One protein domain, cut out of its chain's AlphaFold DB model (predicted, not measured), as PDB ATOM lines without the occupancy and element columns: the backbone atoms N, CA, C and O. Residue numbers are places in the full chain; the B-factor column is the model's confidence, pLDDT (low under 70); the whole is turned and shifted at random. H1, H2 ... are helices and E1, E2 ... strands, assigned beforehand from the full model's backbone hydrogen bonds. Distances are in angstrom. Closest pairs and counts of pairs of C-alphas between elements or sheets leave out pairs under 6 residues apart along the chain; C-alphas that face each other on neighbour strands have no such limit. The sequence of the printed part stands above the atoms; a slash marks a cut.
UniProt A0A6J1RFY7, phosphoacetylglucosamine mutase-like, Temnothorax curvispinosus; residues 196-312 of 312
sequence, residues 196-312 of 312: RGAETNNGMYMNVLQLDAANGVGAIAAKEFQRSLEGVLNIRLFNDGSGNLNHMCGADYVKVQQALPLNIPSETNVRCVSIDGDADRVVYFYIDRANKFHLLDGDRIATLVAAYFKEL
ATOM      1  N   ARG A 196     -32.840  18.019 -42.142       84.69
ATOM      2  CA  ARG A 196     -33.044  16.633 -42.594       84.69
ATOM      3  C   ARG A 196     -34.203  16.510 -43.589       84.69
ATOM      4  O   ARG A 196     -34.131  15.693 -44.503       84.69
ATOM      5  N   GLY A 197     -35.279  17.275 -43.403       79.56
ATOM      6  CA  GLY A 197     -36.505  17.141 -44.195       79.56
ATOM      7  C   GLY A 197     -37.383  15.956 -43.760       79.56
ATOM      8  O   GLY A 197     -37.257  15.459 -42.642       79.56
ATOM      9  N   ALA A 198     -38.305  15.515 -44.628       78.19
ATOM     10  CA  ALA A 198     -39.342  14.524 -44.297       78.19
ATOM     11  C   ALA A 198     -38.947  13.055 -44.558       78.19
ATOM     12  O   ALA A 198     -39.359  12.175 -43.799       78.19
ATOM     13  N   GLU A 199     -38.045  12.773 -45.506       79.88
ATOM     14  CA  GLU A 199     -37.563  11.412 -45.817       79.88
ATOM     15  C   GLU A 199     -36.462  10.943 -44.850       79.88
ATOM     16  O   GLU A 199     -35.390  11.542 -44.780       79.88
ATOM     17  N   THR A 200     -36.747   9.946 -44.001       78.19
ATOM     18  CA  THR A 200     -35.806   9.463 -42.963       78.19
ATOM     19  C   THR A 200     -34.707   8.585 -43.541       78.19
ATOM     20  O   THR A 200     -33.596   8.575 -43.024       78.19
ATOM     21  N   ASN A 201     -35.021   7.845 -44.601       79.88
ATOM     22  CA  ASN A 201     -34.128   6.919 -45.279       79.88
ATOM     23  C   ASN A 201     -34.198   7.217 -46.780       79.88
ATOM     24  O   ASN A 201     -35.299   7.343 -47.309       79.88
ATOM     25  N   ASN A 202     -33.056   7.304 -47.464       73.81
ATOM     26  CA  ASN A 202     -33.005   7.673 -48.888       73.81
ATOM     27  C   ASN A 202     -32.108   6.732 -49.716       73.81
ATOM     28  O   ASN A 202     -31.222   7.136 -50.466       73.81
ATOM     29  N   GLY A 203     -32.339   5.428 -49.573       79.75
ATOM     30  CA  GLY A 203     -31.569   4.390 -50.257       79.75
ATOM     31  C   GLY A 203     -30.251   4.100 -49.543       79.75
ATOM     32  O   GLY A 203     -30.146   3.090 -48.857       79.75
ATOM     33  N   MET A 204     -29.260   4.987 -49.674       76.19
ATOM     34  CA  MET A 204     -27.919   4.788 -49.092       76.19
ATOM     35  C   MET A 204     -27.811   5.261 -47.633       76.19
ATOM     36  O   MET A 204     -26.919   4.820 -46.909       76.19
ATOM     37  N   TYR A 205     -28.705   6.148 -47.187       82.12
ATOM     38  CA  TYR A 205     -28.772   6.600 -45.800       82.12
ATOM     39  C   TYR A 205     -29.846   5.841 -45.022       82.12
ATOM     40  O   TYR A 205     -30.997   5.752 -45.454       82.12
ATOM     41  N   MET A 206     -29.474   5.413 -43.819       86.75
ATOM     42  CA  MET A 206     -30.399   4.972 -42.782       86.75
ATOM     43  C   MET A 206     -30.350   5.948 -41.606       86.75
ATOM     44  O   MET A 206     -29.267   6.376 -41.192       86.75
ATOM     45  N   ASN A 207     -31.501   6.250 -41.008       90.50
ATOM     46  CA  ASN A 207     -31.612   7.112 -39.827       90.50
ATOM     47  C   ASN A 207     -31.180   6.428 -38.519       90.50
ATOM     48  O   ASN A 207     -31.721   6.726 -37.459       90.50
ATOM     49  N   VAL A 208     -30.220   5.507 -38.574       91.94
ATOM     50  CA  VAL A 208     -29.650   4.847 -37.397       91.94
ATOM     51  C   VAL A 208     -28.213   5.327 -37.208       91.94
ATOM     52  O   VAL A 208     -27.482   5.567 -38.176       91.94
ATOM     53  N   LEU A 209     -27.816   5.504 -35.955       95.38
ATOM     54  CA  LEU A 209     -26.466   5.875 -35.555       95.38
ATOM     55  C   LEU A 209     -26.080   5.054 -34.328       95.38
ATOM     56  O   LEU A 209     -26.803   5.078 -33.333       95.38
ATOM     57  N   GLN A 210     -24.963   4.334 -34.392       97.94
ATOM     58  CA  GLN A 210     -24.383   3.718 -33.199       97.94
ATOM     59  C   GLN A 210     -23.457   4.734 -32.528       97.94
ATOM     60  O   GLN A 210     -22.498   5.193 -33.145       97.94
ATOM     61  N   LEU A 211     -23.777   5.117 -31.295       98.50
ATOM     62  CA  LEU A 211     -23.021   6.088 -30.511       98.50
ATOM     63  C   LEU A 211     -22.291   5.378 -29.376       98.50
ATOM     64  O   LEU A 211     -22.926   4.855 -28.463       98.50
ATOM     65  N   ASP A 212     -20.968   5.427 -29.416       98.62
ATOM     66  CA  ASP A 212     -20.095   5.187 -28.275       98.62
ATOM     67  C   ASP A 212     -19.968   6.481 -27.456       98.62
ATOM     68  O   ASP A 212     -19.370   7.465 -27.898       98.62
ATOM     69  N   ALA A 213     -20.558   6.480 -26.261       98.44
ATOM     70  CA  ALA A 213     -20.609   7.640 -25.380       98.44
ATOM     71  C   ALA A 213     -19.500   7.674 -24.314       98.44
ATOM     72  O   ALA A 213     -19.616   8.424 -23.342       98.44
ATOM     73  N   ALA A 214     -18.437   6.876 -24.484       98.19
ATOM     74  CA  ALA A 214     -17.228   6.869 -23.649       98.19
ATOM     75  C   ALA A 214     -17.448   6.629 -22.143       98.19
ATOM     76  O   ALA A 214     -16.577   6.926 -21.324       98.19
ATOM     77  N   ASN A 215     -18.619   6.126 -21.751       98.12
ATOM     78  CA  ASN A 215     -19.119   6.097 -20.374       98.12
ATOM     79  C   ASN A 215     -19.158   7.483 -19.695       98.12
ATOM     80  O   ASN A 215     -19.110   7.592 -18.469       98.12
ATOM     81  N   GLY A 216     -19.236   8.546 -20.499       97.81
ATOM     82  CA  GLY A 216     -19.220   9.937 -20.067       97.81
ATOM     83  C   GLY A 216     -20.597  10.577 -19.945       97.81
ATOM     84  O   GLY A 216     -21.642   9.966 -20.181       97.81
ATOM     85  N   VAL A 217     -20.598  11.866 -19.607       98.38
ATOM     86  CA  VAL A 217     -21.830  12.656 -19.429       98.38
ATOM     87  C   VAL A 217     -22.622  12.805 -20.736       98.38
ATOM     88  O   VAL A 217     -23.846  12.950 -20.716       98.38
ATOM     89  N   GLY A 218     -21.951  12.667 -21.885       98.44
ATOM     90  CA  GLY A 218     -22.583  12.626 -23.201       98.44
ATOM     91  C   GLY A 218     -23.628  11.516 -23.353       98.44
ATOM     92  O   GLY A 218     -24.608  11.709 -24.070       98.44
ATOM     93  N   ALA A 219     -23.502  10.400 -22.626       98.12
ATOM     94  CA  ALA A 219     -24.510   9.341 -22.618       98.12
ATOM     95  C   ALA A 219     -25.854   9.824 -22.051       98.12
ATOM     96  O   ALA A 219     -26.917   9.514 -22.594       98.12
ATOM     97  N   ILE A 220     -25.808  10.616 -20.976       97.75
ATOM     98  CA  ILE A 220     -26.988  11.217 -20.345       97.75
ATOM     99  C   ILE A 220     -27.624  12.211 -21.320       97.75
ATOM    100  O   ILE A 220     -28.823  12.137 -21.593       97.75
ATOM    101  N   ALA A 221     -26.807  13.088 -21.911       98.00
ATOM    102  CA  ALA A 221     -27.285  14.086 -22.859       98.00
ATOM    103  C   ALA A 221     -27.890  13.461 -24.126       98.00
ATOM    104  O   ALA A 221     -28.922  13.923 -24.606       98.00
ATOM    105  N   ALA A 222     -27.304  12.378 -24.645       97.50
ATOM    106  CA  ALA A 222     -27.822  11.659 -25.806       97.50
ATOM    107  C   ALA A 222     -29.182  10.996 -25.527       97.50
ATOM    108  O   ALA A 222     -30.071  11.052 -26.380       97.50
ATOM    109  N   LYS A 223     -29.375  10.413 -24.331       95.81
ATOM    110  CA  LYS A 223     -30.667   9.832 -23.910       95.81
ATOM    111  C   LYS A 223     -31.775  10.892 -23.889       95.81
ATOM    112  O   LYS A 223     -32.867  10.634 -24.394       95.81
ATOM    113  N   GLU A 224     -31.489  12.080 -23.360       95.69
ATOM    114  CA  GLU A 224     -32.440  13.198 -23.347       95.69
ATOM    115  C   GLU A 224     -32.673  13.783 -24.747       95.69
ATOM    116  O   GLU A 224     -33.817  13.992 -25.159       95.69
ATOM    117  N   PHE A 225     -31.611  13.975 -25.535       96.00
ATOM    118  CA  PHE A 225     -31.722  14.517 -26.887       96.00
ATOM    119  C   PHE A 225     -32.549  13.615 -27.810       96.00
ATOM    120  O   PHE A 225     -33.371  14.115 -28.578       96.00
ATOM    121  N   GLN A 226     -32.420  12.290 -27.679       95.00
ATOM    122  CA  GLN A 226     -33.225  11.324 -28.432       95.00
ATOM    123  C   GLN A 226     -34.739  11.535 -28.254       95.00
ATOM    124  O   GLN A 226     -35.487  11.365 -29.216       95.00
ATOM    125  N   ARG A 227     -35.199  11.992 -27.078       93.75
ATOM    126  CA  ARG A 227     -36.617  12.334 -26.854       93.75
ATOM    127  C   ARG A 227     -37.066  13.521 -27.706       93.75
ATOM    128  O   ARG A 227     -38.186  13.524 -28.199       93.75
ATOM    129  N   SER A 228     -36.180  14.495 -27.924       93.38
ATOM    130  CA  SER A 228     -36.457  15.690 -28.741       93.38
ATOM    131  C   SER A 228     -36.406  15.407 -30.250       93.38
ATOM    132  O   SER A 228     -36.994  16.139 -31.048       93.38
ATOM    133  N   LEU A 229     -35.713  14.339 -30.659       92.00
ATOM    134  CA  LEU A 229     -35.571  13.951 -32.063       92.00
ATOM    135  C   LEU A 229     -36.808  13.251 -32.639       92.00
ATOM    136  O   LEU A 229     -36.943  13.234 -33.857       92.00
ATOM    137  N   GLU A 230     -37.706  12.700 -31.811       88.62
ATOM    138  CA  GLU A 230     -38.971  12.070 -32.251       88.62
ATOM    139  C   GLU A 230     -38.784  11.041 -33.393       88.62
ATOM    140  O   GLU A 230     -39.549  10.991 -34.352       88.62
ATOM    141  N   GLY A 231     -37.718  10.233 -33.333       86.75
ATOM    142  CA  GLY A 231     -37.441   9.175 -34.319       86.75
ATOM    143  C   GLY A 231     -36.860   9.653 -35.657       86.75
ATOM    144  O   GLY A 231     -36.579   8.836 -36.535       86.75
ATOM    145  N   VAL A 232     -36.613  10.958 -35.824       89.62
ATOM    146  CA  VAL A 232     -35.937  11.515 -37.012       89.62
ATOM    147  C   VAL A 232     -34.508  10.972 -37.139       89.62
ATOM    148  O   VAL A 232     -34.036  10.781 -38.257       89.62
ATOM    149  N   LEU A 233     -33.866  10.650 -36.014       92.69
ATOM    150  CA  LEU A 233     -32.621   9.895 -35.922       92.69
ATOM    151  C   LEU A 233     -32.707   8.944 -34.720       92.69
ATOM    152  O   LEU A 233     -32.996   9.376 -33.607       92.69
ATOM    153  N   ASN A 234     -32.437   7.664 -34.956       93.31
ATOM    154  CA  ASN A 234     -32.419   6.604 -33.955       93.31
ATOM    155  C   ASN A 234     -30.979   6.359 -33.488       93.31
ATOM    156  O   ASN A 234     -30.160   5.786 -34.211       93.31
ATOM    157  N   ILE A 235     -30.677   6.782 -32.266       96.38
ATOM    158  CA  ILE A 235     -29.373   6.633 -31.623       96.38
ATOM    159  C   ILE A 235     -29.377   5.333 -30.813       96.38
ATOM    160  O   ILE A 235     -30.062   5.206 -29.795       96.38
ATOM    161  N   ARG A 236     -28.576   4.361 -31.254       97.06
ATOM    162  CA  ARG A 236     -28.243   3.165 -30.474       97.06
ATOM    163  C   ARG A 236     -27.030   3.485 -29.615       97.06
ATOM    164  O   ARG A 236     -25.939   3.680 -30.142       97.06
ATOM    165  N   LEU A 237     -27.248   3.593 -28.313       97.62
ATOM    166  CA  LEU A 237     -26.241   4.048 -27.365       97.62
ATOM    167  C   LEU A 237     -25.448   2.874 -26.783       97.62
ATOM    168  O   LEU A 237     -26.035   1.881 -26.362       97.62
ATOM    169  N   PHE A 238     -24.133   3.035 -26.707       98.19
ATOM    170  CA  PHE A 238     -23.179   2.110 -26.104       98.19
ATOM    171  C   PHE A 238     -22.186   2.885 -25.239       98.19
ATOM    172  O   PHE A 238     -22.037   4.098 -25.408       98.19
ATOM    173  N   ASN A 239     -21.511   2.185 -24.318       98.00
ATOM    174  CA  ASN A 239     -20.641   2.796 -23.305       98.00
ATOM    175  C   ASN A 239     -21.361   3.974 -22.640       98.00
ATOM    176  O   ASN A 239     -20.973   5.133 -22.756       98.00
ATOM    177  N   ASP A 240     -22.501   3.672 -22.026       96.44
ATOM    178  CA  ASP A 240     -23.519   4.648 -21.648       96.44
ATOM    179  C   ASP A 240     -23.422   5.123 -20.188       96.44
ATOM    180  O   ASP A 240     -24.370   5.712 -19.661       96.44
ATOM    181  N   GLY A 241     -22.290   4.835 -19.540       94.00
ATOM    182  CA  GLY A 241     -22.025   5.112 -18.126       94.00
ATOM    183  C   GLY A 241     -21.997   3.857 -17.249       94.00
ATOM    184  O   GLY A 241     -21.793   3.963 -16.045       94.00
ATOM    185  N   SER A 242     -22.200   2.674 -17.836       91.75
ATOM    186  CA  SER A 242     -22.114   1.376 -17.152       91.75
ATOM    187  C   SER A 242     -20.676   0.872 -16.957       91.75
ATOM    188  O   SER A 242     -20.444   0.006 -16.113       91.75
ATOM    189  N   GLY A 243     -19.712   1.408 -17.713       93.06
ATOM    190  CA  GLY A 243     -18.287   1.092 -17.599       93.06
ATOM    191  C   GLY A 243     -17.435   2.248 -17.068       93.06
ATOM    192  O   GLY A 243     -17.937   3.273 -16.614       93.06
ATOM    193  N   ASN A 244     -16.113   2.087 -17.162       94.75
ATOM    194  CA  ASN A 244     -15.159   3.125 -16.770       94.75
ATOM    195  C   ASN A 244     -15.056   4.219 -17.848       94.75
ATOM    196  O   ASN A 244     -14.989   3.920 -19.045       94.75
ATOM    197  N   LEU A 245     -15.002   5.480 -17.409       96.62
ATOM    198  CA  LEU A 245     -14.868   6.659 -18.271       96.62
ATOM    199  C   LEU A 245     -13.626   6.555 -19.174       96.62
ATOM    200  O   LEU A 245     -12.523   6.325 -18.676       96.62
ATOM    201  N   ASN A 246     -13.811   6.745 -20.486       96.56
ATOM    202  CA  ASN A 246     -12.768   6.714 -21.528       96.56
ATOM    203  C   ASN A 246     -11.933   5.412 -21.588       96.56
ATOM    204  O   ASN A 246     -10.879   5.365 -22.225       96.56
ATOM    205  N   HIS A 247     -12.354   4.332 -20.923       96.50
ATOM    206  CA  HIS A 247     -11.571   3.099 -20.876       96.50
ATOM    207  C   HIS A 247     -11.836   2.232 -22.110       96.50
ATOM    208  O   HIS A 247     -12.903   1.634 -22.235       96.50
ATOM    209  N   MET A 248     -10.853   2.159 -23.015       96.81
ATOM    210  CA  MET A 248     -10.946   1.437 -24.296       96.81
ATOM    211  C   MET A 248     -12.160   1.840 -25.158       96.81
ATOM    212  O   MET A 248     -12.713   1.034 -25.906       96.81
ATOM    213  N   CYS A 249     -12.613   3.080 -25.005       97.94
ATOM    214  CA  CYS A 249     -13.738   3.662 -25.719       97.94
ATOM    215  C   CYS A 249     -13.581   5.185 -25.790       97.94
ATOM    216  O   CYS A 249     -12.692   5.759 -25.156       97.94
ATOM    217  N   GLY A 250     -14.446   5.834 -26.560       98.12
ATOM    218  CA  GLY A 250     -14.471   7.273 -26.757       98.12
ATOM    219  C   GLY A 250     -13.606   7.763 -27.913       98.12
ATOM    220  O   GLY A 250     -12.791   7.036 -28.485       98.12
ATOM    221  N   ALA A 251     -13.808   9.032 -28.275       98.19
ATOM    222  CA  ALA A 251     -13.234   9.615 -29.486       98.19
ATOM    223  C   ALA A 251     -11.697   9.537 -29.541       98.19
ATOM    224  O   ALA A 251     -11.136   9.245 -30.595       98.19
ATOM    225  N   ASP A 252     -11.025   9.760 -28.407       97.31
ATOM    226  CA  ASP A 252      -9.562   9.718 -28.315       97.31
ATOM    227  C   ASP A 252      -9.013   8.303 -28.553       97.31
ATOM    228  O   ASP A 252      -8.149   8.107 -29.408       97.31
ATOM    229  N   TYR A 253      -9.604   7.295 -27.898       98.00
ATOM    230  CA  TYR A 253      -9.253   5.889 -28.109       98.00
ATOM    231  C   TYR A 253      -9.403   5.493 -29.580       98.00
ATOM    232  O   TYR A 253      -8.469   4.953 -30.172       98.00
ATOM    233  N   VAL A 254     -10.549   5.804 -30.192       98.12
ATOM    234  CA  VAL A 254     -10.825   5.456 -31.591       98.12
ATOM    235  C   VAL A 254      -9.860   6.161 -32.546       98.12
ATOM    236  O   VAL A 254      -9.364   5.542 -33.488       98.12
ATOM    237  N   LYS A 255      -9.539   7.435 -32.300       97.88
ATOM    238  CA  LYS A 255      -8.584   8.197 -33.115       97.88
ATOM    239  C   LYS A 255      -7.163   7.641 -33.014       97.88
ATOM    240  O   LYS A 255      -6.496   7.510 -34.041       97.88
ATOM    241  N   VAL A 256      -6.693   7.342 -31.803       97.25
ATOM    242  CA  VAL A 256      -5.307   6.921 -31.551       97.25
ATOM    243  C   VAL A 256      -5.095   5.455 -31.919       97.25
ATOM    244  O   VAL A 256      -4.130   5.134 -32.606       97.25
ATOM    245  N   GLN A 257      -5.995   4.569 -31.489       97.81
ATOM    246  CA  GLN A 257      -5.859   3.126 -31.702       97.81
ATOM    247  C   GLN A 257      -6.369   2.673 -33.072       97.81
ATOM    248  O   GLN A 257      -6.013   1.583 -33.513       97.81
ATOM    249  N   GLN A 258      -7.199   3.486 -33.740       97.00
ATOM    250  CA  GLN A 258      -7.864   3.135 -35.003       97.00
ATOM    251  C   GLN A 258      -8.538   1.757 -34.936       97.00
ATOM    252  O   GLN A 258      -8.405   0.922 -35.833       97.00
ATOM    253  N   ALA A 259      -9.239   1.523 -33.829       96.06
ATOM    254  CA  ALA A 259      -9.872   0.261 -33.495       96.06
ATOM    255  C   ALA A 259     -11.311   0.484 -33.022       96.06
ATOM    256  O   ALA A 259     -11.686   1.579 -32.595       96.06
ATOM    257  N   LEU A 260     -12.114  -0.580 -33.088       96.94
ATOM    258  CA  LEU A 260     -13.483  -0.565 -32.588       96.94
ATOM    259  C   LEU A 260     -13.467  -0.372 -31.058       96.94
ATOM    260  O   LEU A 260     -12.744  -1.103 -30.376       96.94
ATOM    261  N   PRO A 261     -14.231   0.583 -30.506       97.69
ATOM    262  CA  PRO A 261     -14.309   0.764 -29.062       97.69
ATOM    263  C   PRO A 261     -15.047  -0.412 -28.410       97.69
ATOM    264  O   PRO A 261     -15.833  -1.119 -29.051       97.69
ATOM    265  N   LEU A 262     -14.807  -0.610 -27.114       96.31
ATOM    266  CA  LEU A 262     -15.441  -1.669 -26.332       96.31
ATOM    267  C   LEU A 262     -16.976  -1.621 -26.467       96.31
ATOM    268  O   LEU A 262     -17.561  -0.547 -26.582       96.31
ATOM    269  N   ASN A 263     -17.634  -2.782 -26.432       96.56
ATOM    270  CA  ASN A 263     -19.096  -2.959 -26.482       96.56
ATOM    271  C   ASN A 263     -19.810  -2.550 -27.787       96.56
ATOM    272  O   ASN A 263     -20.991  -2.872 -27.925       96.56
ATOM    273  N   ILE A 264     -19.145  -1.899 -28.750       96.25
ATOM    274  CA  ILE A 264     -19.741  -1.647 -30.069       96.25
ATOM    275  C   ILE A 264     -19.748  -2.951 -30.895       96.25
ATOM    276  O   ILE A 264     -18.711  -3.608 -31.004       96.25
ATOM    277  N   PRO A 265     -20.885  -3.345 -31.503       94.88
ATOM    278  CA  PRO A 265     -20.948  -4.487 -32.409       94.88
ATOM    279  C   PRO A 265     -20.120  -4.276 -33.682       94.88
ATOM    280  O   PRO A 265     -20.150  -3.211 -34.296       94.88
ATOM    281  N   SER A 266     -19.440  -5.327 -34.146       92.31
ATOM    282  CA  SER A 266     -18.696  -5.315 -35.414       92.31
ATOM    283  C   SER A 266     -19.622  -5.543 -36.621       92.31
ATOM    284  O   SER A 266     -19.488  -6.527 -37.349       92.31
ATOM    285  N   GLU A 267     -20.589  -4.649 -36.824       93.19
ATOM    286  CA  GLU A 267     -21.508  -4.679 -37.968       93.19
ATOM    287  C   GLU A 267     -20.914  -3.929 -39.177       93.19
ATOM    288  O   GLU A 267     -20.463  -2.787 -39.070       93.19
ATOM    289  N   THR A 268     -20.928  -4.554 -40.359       93.69
ATOM    290  CA  THR A 268     -20.337  -3.951 -41.566       93.69
ATOM    291  C   THR A 268     -21.220  -2.851 -42.157       93.69
ATOM    292  O   THR A 268     -22.431  -3.025 -42.283       93.69
ATOM    293  N   ASN A 269     -20.603  -1.770 -42.629       90.31
ATOM    294  CA  ASN A 269     -21.212  -0.584 -43.238       90.31
ATOM    295  C   ASN A 269     -22.249   0.114 -42.345       90.31
ATOM    296  O   ASN A 269     -23.143   0.796 -42.847       90.31
ATOM    297  N   VAL A 270     -22.130  -0.038 -41.025       92.75
ATOM    298  CA  VAL A 270     -22.926   0.720 -40.060       92.75
ATOM    299  C   VAL A 270     -22.192   2.004 -39.697       92.75
ATOM    300  O   VAL A 270     -20.987   2.003 -39.456       92.75
ATOM    301  N   ARG A 271     -22.932   3.116 -39.677       95.31
ATOM    302  CA  ARG A 271     -22.404   4.414 -39.263       95.31
ATOM    303  C   ARG A 271     -22.267   4.453 -37.747       95.31
ATOM    304  O   ARG A 271     -23.278   4.463 -37.033       95.31
ATOM    305  N   CYS A 272     -21.028   4.559 -37.292       97.75
ATOM    306  CA  CYS A 272     -20.690   4.672 -35.887       97.75
ATOM    307  C   CYS A 272     -20.055   6.030 -35.594       97.75
ATOM    308  O   CYS A 272     -19.435   6.652 -36.461       97.75
ATOM    309  N   VAL A 273     -20.229   6.485 -34.362       98.44
ATOM    310  CA  VAL A 273     -19.641   7.715 -33.849       98.44
ATOM    311  C   VAL A 273     -19.173   7.492 -32.415       98.44
ATOM    312  O   VAL A 273     -19.867   6.839 -31.637       98.44
ATOM    313  N   SER A 274     -18.019   8.049 -32.067       98.69
ATOM    314  CA  SER A 274     -17.544   8.141 -30.687       98.69
ATOM    315  C   SER A 274     -17.436   9.601 -30.286       98.69
ATOM    316  O   SER A 274     -16.916  10.419 -31.049       98.69
ATOM    317  N   ILE A 275     -17.890   9.908 -29.075       98.62
ATOM    318  CA  ILE A 275     -17.630  11.180 -28.390       98.62
ATOM    319  C   ILE A 275     -16.616  10.963 -27.264       98.62
ATOM    320  O   ILE A 275     -16.342   9.822 -26.902       98.62
ATOM    321  N   ASP A 276     -16.001  12.017 -26.739       97.75
ATOM    322  CA  ASP A 276     -15.167  11.920 -25.535       97.75
ATOM    323  C   ASP A 276     -15.973  12.160 -24.243       97.75
ATOM    324  O   ASP A 276     -17.185  12.384 -24.271       97.75
ATOM    325  N   GLY A 277     -15.304  12.054 -23.089       97.44
ATOM    326  CA  GLY A 277     -15.949  12.002 -21.773       97.44
ATOM    327  C   GLY A 277     -16.876  13.179 -21.432       97.44
ATOM    328  O   GLY A 277     -17.895  12.969 -20.767       97.44
ATOM    329  N   ASP A 278     -16.562  14.394 -21.894       98.12
ATOM    330  CA  ASP A 278     -17.380  15.605 -21.720       98.12
ATOM    331  C   ASP A 278     -18.132  16.043 -22.988       98.12
ATOM    332  O   ASP A 278     -18.822  17.069 -22.966       98.12
ATOM    333  N   ALA A 279     -18.070  15.217 -24.037       98.25
ATOM    334  CA  ALA A 279     -18.750  15.373 -25.318       98.25
ATOM    335  C   ALA A 279     -18.407  16.672 -26.069       98.25
ATOM    336  O   ALA A 279     -19.293  17.274 -26.683       98.25
ATOM    337  N   ASP A 280     -17.143  17.104 -26.026       97.00
ATOM    338  CA  ASP A 280     -16.638  18.229 -26.830       97.00
ATOM    339  C   ASP A 280     -15.816  17.790 -28.058       97.00
ATOM    340  O   ASP A 280     -15.520  18.608 -28.933       97.00
ATOM    341  N   ARG A 281     -15.547  16.483 -28.201       97.44
ATOM    342  CA  ARG A 281     -14.933  15.865 -29.388       97.44
ATOM    343  C   ARG A 281     -15.830  14.805 -29.997       97.44
ATOM    344  O   ARG A 281     -16.567  14.110 -29.304       97.44
ATOM    345  N   VAL A 282     -15.707  14.633 -31.311       98.00
ATOM    346  CA  VAL A 282     -16.428  13.605 -32.060       98.00
ATOM    347  C   VAL A 282     -15.566  13.040 -33.186       98.00
ATOM    348  O   VAL A 282     -14.862  13.781 -33.872       98.00
ATOM    349  N   VAL A 283     -15.635  11.726 -33.393       98.44
ATOM    350  CA  VAL A 283     -15.070  11.033 -34.561       98.44
ATOM    351  C   VAL A 283     -16.070  10.012 -35.081       98.44
ATOM    352  O   VAL A 283     -16.747   9.344 -34.300       98.44
ATOM    353  N   TYR A 284     -16.163   9.879 -36.398       98.56
ATOM    354  CA  TYR A 284     -16.958   8.842 -37.042       98.56
ATOM    355  C   TYR A 284     -16.067   7.674 -37.463       98.56
ATOM    356  O   TYR A 284     -14.857   7.818 -37.635       98.56
ATOM    357  N   PHE A 285     -16.668   6.505 -37.642       98.25
ATOM    358  CA  PHE A 285     -15.994   5.332 -38.187       98.25
ATOM    359  C   PHE A 285     -17.012   4.320 -38.711       98.25
ATOM    360  O   PHE A 285     -18.215   4.424 -38.451       98.25
ATOM    361  N   TYR A 286     -16.522   3.339 -39.460       97.19
ATOM    362  CA  TYR A 286     -17.284   2.159 -39.858       97.19
ATOM    363  C   TYR A 286     -16.340   0.983 -40.142       97.19
ATOM    364  O   TYR A 286     -15.140   1.165 -40.359       97.19
ATOM    365  N   ILE A 287     -16.895  -0.228 -40.158       96.88
ATOM    366  CA  ILE A 287     -16.213  -1.442 -40.619       96.88
ATOM    367  C   ILE A 287     -16.705  -1.762 -42.031       96.88
ATOM    368  O   ILE A 287     -17.911  -1.775 -42.256       96.88
ATOM    369  N   ASP A 288     -15.829  -2.003 -43.004       95.69
ATOM    370  CA  ASP A 288     -16.261  -2.387 -44.357       95.69
ATOM    371  C   ASP A 288     -16.624  -3.883 -44.471       95.69
ATOM    372  O   ASP A 288     -16.536  -4.652 -43.515       95.69
ATOM    373  N   ARG A 289     -17.037  -4.332 -45.665       95.62
ATOM    374  CA  ARG A 289     -17.389  -5.748 -45.913       95.62
ATOM    375  C   ARG A 289     -16.207  -6.718 -45.788       95.62
ATOM    376  O   ARG A 289     -16.435  -7.918 -45.690       95.62
ATOM    377  N   ALA A 290     -14.973  -6.220 -45.825       96.19
ATOM    378  CA  ALA A 290     -13.755  -6.998 -45.633       96.19
ATOM    379  C   ALA A 290     -13.285  -6.984 -44.164       96.19
ATOM    380  O   ALA A 290     -12.162  -7.397 -43.880       96.19
ATOM    381  N   ASN A 291     -14.133  -6.522 -43.233       94.19
ATOM    382  CA  ASN A 291     -13.829  -6.346 -41.813       94.19
ATOM    383  C   ASN A 291     -12.676  -5.366 -41.533       94.19
ATOM    384  O   ASN A 291     -12.020  -5.454 -40.495       94.19
ATOM    385  N   LYS A 292     -12.423  -4.409 -42.435       96.50
ATOM    386  CA  LYS A 292     -11.426  -3.358 -42.217       96.50
ATOM    387  C   LYS A 292     -12.060  -2.151 -41.531       96.50
ATOM    388  O   LYS A 292     -13.120  -1.683 -41.944       96.50
ATOM    389  N   PHE A 293     -11.381  -1.630 -40.513       97.62
ATOM    390  CA  PHE A 293     -11.750  -0.391 -39.834       97.62
ATOM    391  C   PHE A 293     -11.394   0.839 -40.678       97.62
ATOM    392  O   PHE A 293     -10.283   0.942 -41.205       97.62
ATOM    393  N   HIS A 294     -12.329   1.784 -40.776       98.00
ATOM    394  CA  HIS A 294     -12.146   3.062 -41.461       98.00
ATOM    395  C   HIS A 294     -12.481   4.215 -40.521       98.00
ATOM    396  O   HIS A 294     -13.623   4.359 -40.085       98.00
ATOM    397  N   LEU A 295     -11.480   5.052 -40.239       98.38
ATOM    398  CA  LEU A 295     -11.631   6.266 -39.443       98.38
ATOM    399  C   LEU A 295     -12.146   7.430 -40.297       98.38
ATOM    400  O   LEU A 295     -11.643   7.683 -41.395       98.38
ATOM    401  N   LEU A 296     -13.086   8.188 -39.743       98.00
ATOM    402  CA  LEU A 296     -13.576   9.458 -40.264       98.00
ATOM    403  C   LEU A 296     -13.409  10.534 -39.178       98.00
ATOM    404  O   LEU A 296     -14.323  10.823 -38.408       98.00
ATOM    405  N   ASP A 297     -12.200  11.079 -39.081       97.31
ATOM    406  CA  ASP A 297     -11.811  12.056 -38.060       97.31
ATOM    407  C   ASP A 297     -12.223  13.500 -38.403       97.31
ATOM    408  O   ASP A 297     -12.999  13.750 -39.329       97.31
ATOM    409  N   GLY A 298     -11.708  14.465 -37.633       97.06
ATOM    410  CA  GLY A 298     -12.038  15.883 -37.773       97.06
ATOM    411  C   GLY A 298     -11.838  16.436 -39.186       97.06
ATOM    412  O   GLY A 298     -12.687  17.191 -39.653       97.06
ATOM    413  N   ASP A 299     -10.800  16.006 -39.908       97.75
ATOM    414  CA  ASP A 299     -10.550  16.463 -41.282       97.75
ATOM    415  C   ASP A 299     -11.625  15.946 -42.249       97.75
ATOM    416  O   ASP A 299     -12.077  16.665 -43.147       97.75
ATOM    417  N   ARG A 300     -12.101  14.710 -42.047       97.69
ATOM    418  CA  ARG A 300     -13.223  14.148 -42.818       97.69
ATOM    419  C   ARG A 300     -14.528  14.884 -42.536       97.69
ATOM    420  O   ARG A 300     -15.280  15.142 -43.471       97.69
ATOM    421  N   ILE A 301     -14.778  15.258 -41.283       97.81
ATOM    422  CA  ILE A 301     -15.956  16.054 -40.911       97.81
ATOM    423  C   ILE A 301     -15.866  17.453 -41.538       97.81
ATOM    424  O   ILE A 301     -16.817  17.897 -42.178       97.81
ATOM    425  N   ALA A 302     -14.719  18.126 -41.419       97.81
ATOM    426  CA  ALA A 302     -14.516  19.469 -41.958       97.81
ATOM    427  C   ALA A 302     -14.681  19.510 -43.483       97.81
ATOM    428  O   ALA A 302     -15.397  20.360 -44.010       97.81
ATOM    429  N   THR A 303     -14.072  18.560 -44.197       97.94
ATOM    430  CA  THR A 303     -14.186  18.469 -45.662       97.94
ATOM    431  C   THR A 303     -15.597  18.106 -46.125       97.94
ATOM    432  O   THR A 303     -16.048  18.651 -47.130       97.94
ATOM    433  N   LEU A 304     -16.325  17.263 -45.382       96.12
ATOM    434  CA  LEU A 304     -17.734  16.963 -45.655       96.12
ATOM    435  C   LEU A 304     -18.617  18.212 -45.525       96.12
ATOM    436  O   LEU A 304     -19.409  18.497 -46.420       96.12
ATOM    437  N   VAL A 305     -18.463  18.974 -44.438       95.75
ATOM    438  CA  VAL A 305     -19.227  20.215 -44.222       95.75
ATOM    439  C   VAL A 305     -18.875  21.268 -45.276       95.75
ATOM    440  O   VAL A 305     -19.770  21.905 -45.823       95.75
ATOM    441  N   ALA A 306     -17.590  21.420 -45.616       97.25
ATOM    442  CA  ALA A 306     -17.151  22.343 -46.661       97.25
ATOM    443  C   ALA A 306     -17.713  21.973 -48.045       97.25
ATOM    444  O   ALA A 306     -18.120  22.859 -48.795       97.25
ATOM    445  N   ALA A 307     -17.767  20.679 -48.377       96.50
ATOM    446  CA  ALA A 307     -18.385  20.201 -49.611       96.50
ATOM    447  C   ALA A 307     -19.890  20.498 -49.636       96.50
ATOM    448  O   ALA A 307     -20.376  21.038 -50.623       96.50
ATOM    449  N   TYR A 308     -20.599  20.243 -48.531       92.75
ATOM    450  CA  TYR A 308     -22.021  20.566 -48.415       92.75
ATOM    451  C   TYR A 308     -22.294  22.067 -48.591       92.75
ATOM    452  O   TYR A 308     -23.169  22.444 -49.361       92.75
ATOM    453  N   PHE A 309     -21.510  22.945 -47.955       94.00
ATOM    454  CA  PHE A 309     -21.661  24.397 -48.131       94.00
ATOM    455  C   PHE A 309     -21.357  24.892 -49.545       94.00
ATOM    456  O   PHE A 309     -21.867  25.936 -49.929       94.00
ATOM    457  N   LYS A 310     -20.541  24.173 -50.318       95.00
ATOM    458  CA  LYS A 310     -20.309  24.487 -51.732       95.00
ATOM    459  C   LYS A 310     -21.520  24.142 -52.611       95.00
ATOM    460  O   LYS A 310     -21.648  24.705 -53.694       95.00
ATOM    461  N   GLU A 311     -22.347  23.190 -52.186       92.19
ATOM    462  CA  GLU A 311     -23.534  22.734 -52.920       92.19
ATOM    463  C   GLU A 311     -24.807  23.537 -52.595       92.19
ATOM    464  O   GLU A 311     -25.769  23.443 -53.358       92.19
ATOM    465  N   LEU A 312     -24.814  24.313 -51.498       82.06
ATOM    466  CA  LEU A 312     -25.881  25.266 -51.147       82.06
ATOM    467  C   LEU A 312     -25.868  26.508 -52.049       82.06
ATOM    468  O   LEU A 312     -26.981  26.973 -52.387       82.06
TER     469      LEU A 312
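AT A GLANCE: This is residues 196 to 312 of the 312 residues of the protein "phosphoacetylglucosamine mutase-like" of Temnothorax curvispinosus (UniProt A0A6J1RFY7). A strongly twisted sheet of five strands makes the middle, with H1 lying over the E2 and E1 end of one face and H2 standing over E4 toward the other end. H3 starts beside E4 and then sticks out as an arm, residues 302 to 312 standing free of the body. The printed part has 117 residues, with three named helices and five named strands in the order E1 H1 E2 H2 E3 E4 E5 H3. The sheet is mixed, in the order E2 E1 E3 E4 E5, and the class is mixed helices and strands, with 58 residues, under half, in named elements. The whole is compact, with a radius of gyration of the C-alphas of 14.3 A and spans of 41 by 33 by 25 A.

HOW THE PARTS SIT: In the sheet, E1, residues 208 to 212, is the parallel neighbour of edge strand E2, residues 234 to 238, with N 211 and O 236 at 2.8 A. On its other side E1 is parallel to E3, residues 272 to 275, with N 273 and O 210 at 2.9 A. E3, E4, residues 282 to 287, and E5, residues 293 to 296, form a meander, each strand the antiparallel neighbour of the one before, and two hairpins. N 274 and O 283 are 2.9 A apart, and N 296 and O 284 are 2.8 A apart. H1, residues 217 to 229, is on the sheet over E2 and E1, at a height of 8.8 A, along the strands at 2 degrees to E1 on the local plane; its closest C-alphas to E2 are those of Gln 226 and Ile 235, 6.9 A. E1, H1 and E2 form a strand-helix-strand unit, two parallel neighbour strands joined through a helix, with a right-handed crossover. H2, residues 251 to 257, is on the sheet over E4 at a height of 8.5 A and only just stands up from it, rising 41 degrees; the C-alphas of Ala 251 and Val 283, the closest of H2 and E4, are 5.6 A apart. E2, H2 and E3 form a split unit, with E1 between the strands, and its crossover is right-handed. H3, residues 298 to 311, only grazes the sheet with residues 298 to 301. H2 and H3 have every O i to N i+4 pair within hydrogen-bond range, H1 7 of 9.

IN THESE COORDINATES: E1 begins at C-alpha 208 (-29.650, 4.847, -37.397) and spans 13.2 A; E2 spans 12.9 A, E3 10.4 A, E4 17.3 A and E5 10.0 A. H1 is 18.7 A long and H2 10.1 A. H3, 20.2 A, ends at C-alpha 311 (-23.534, 22.734, -52.920).

THE WHOLE: The C-alphas farthest apart, of Asn 244 and Leu 312, are 42.3 A apart. The printed part has no cut, and the links E2 to H2 and H2 to E3 are long. The mean pLDDT of the printed part is 94.5, and no printed residue is under 70.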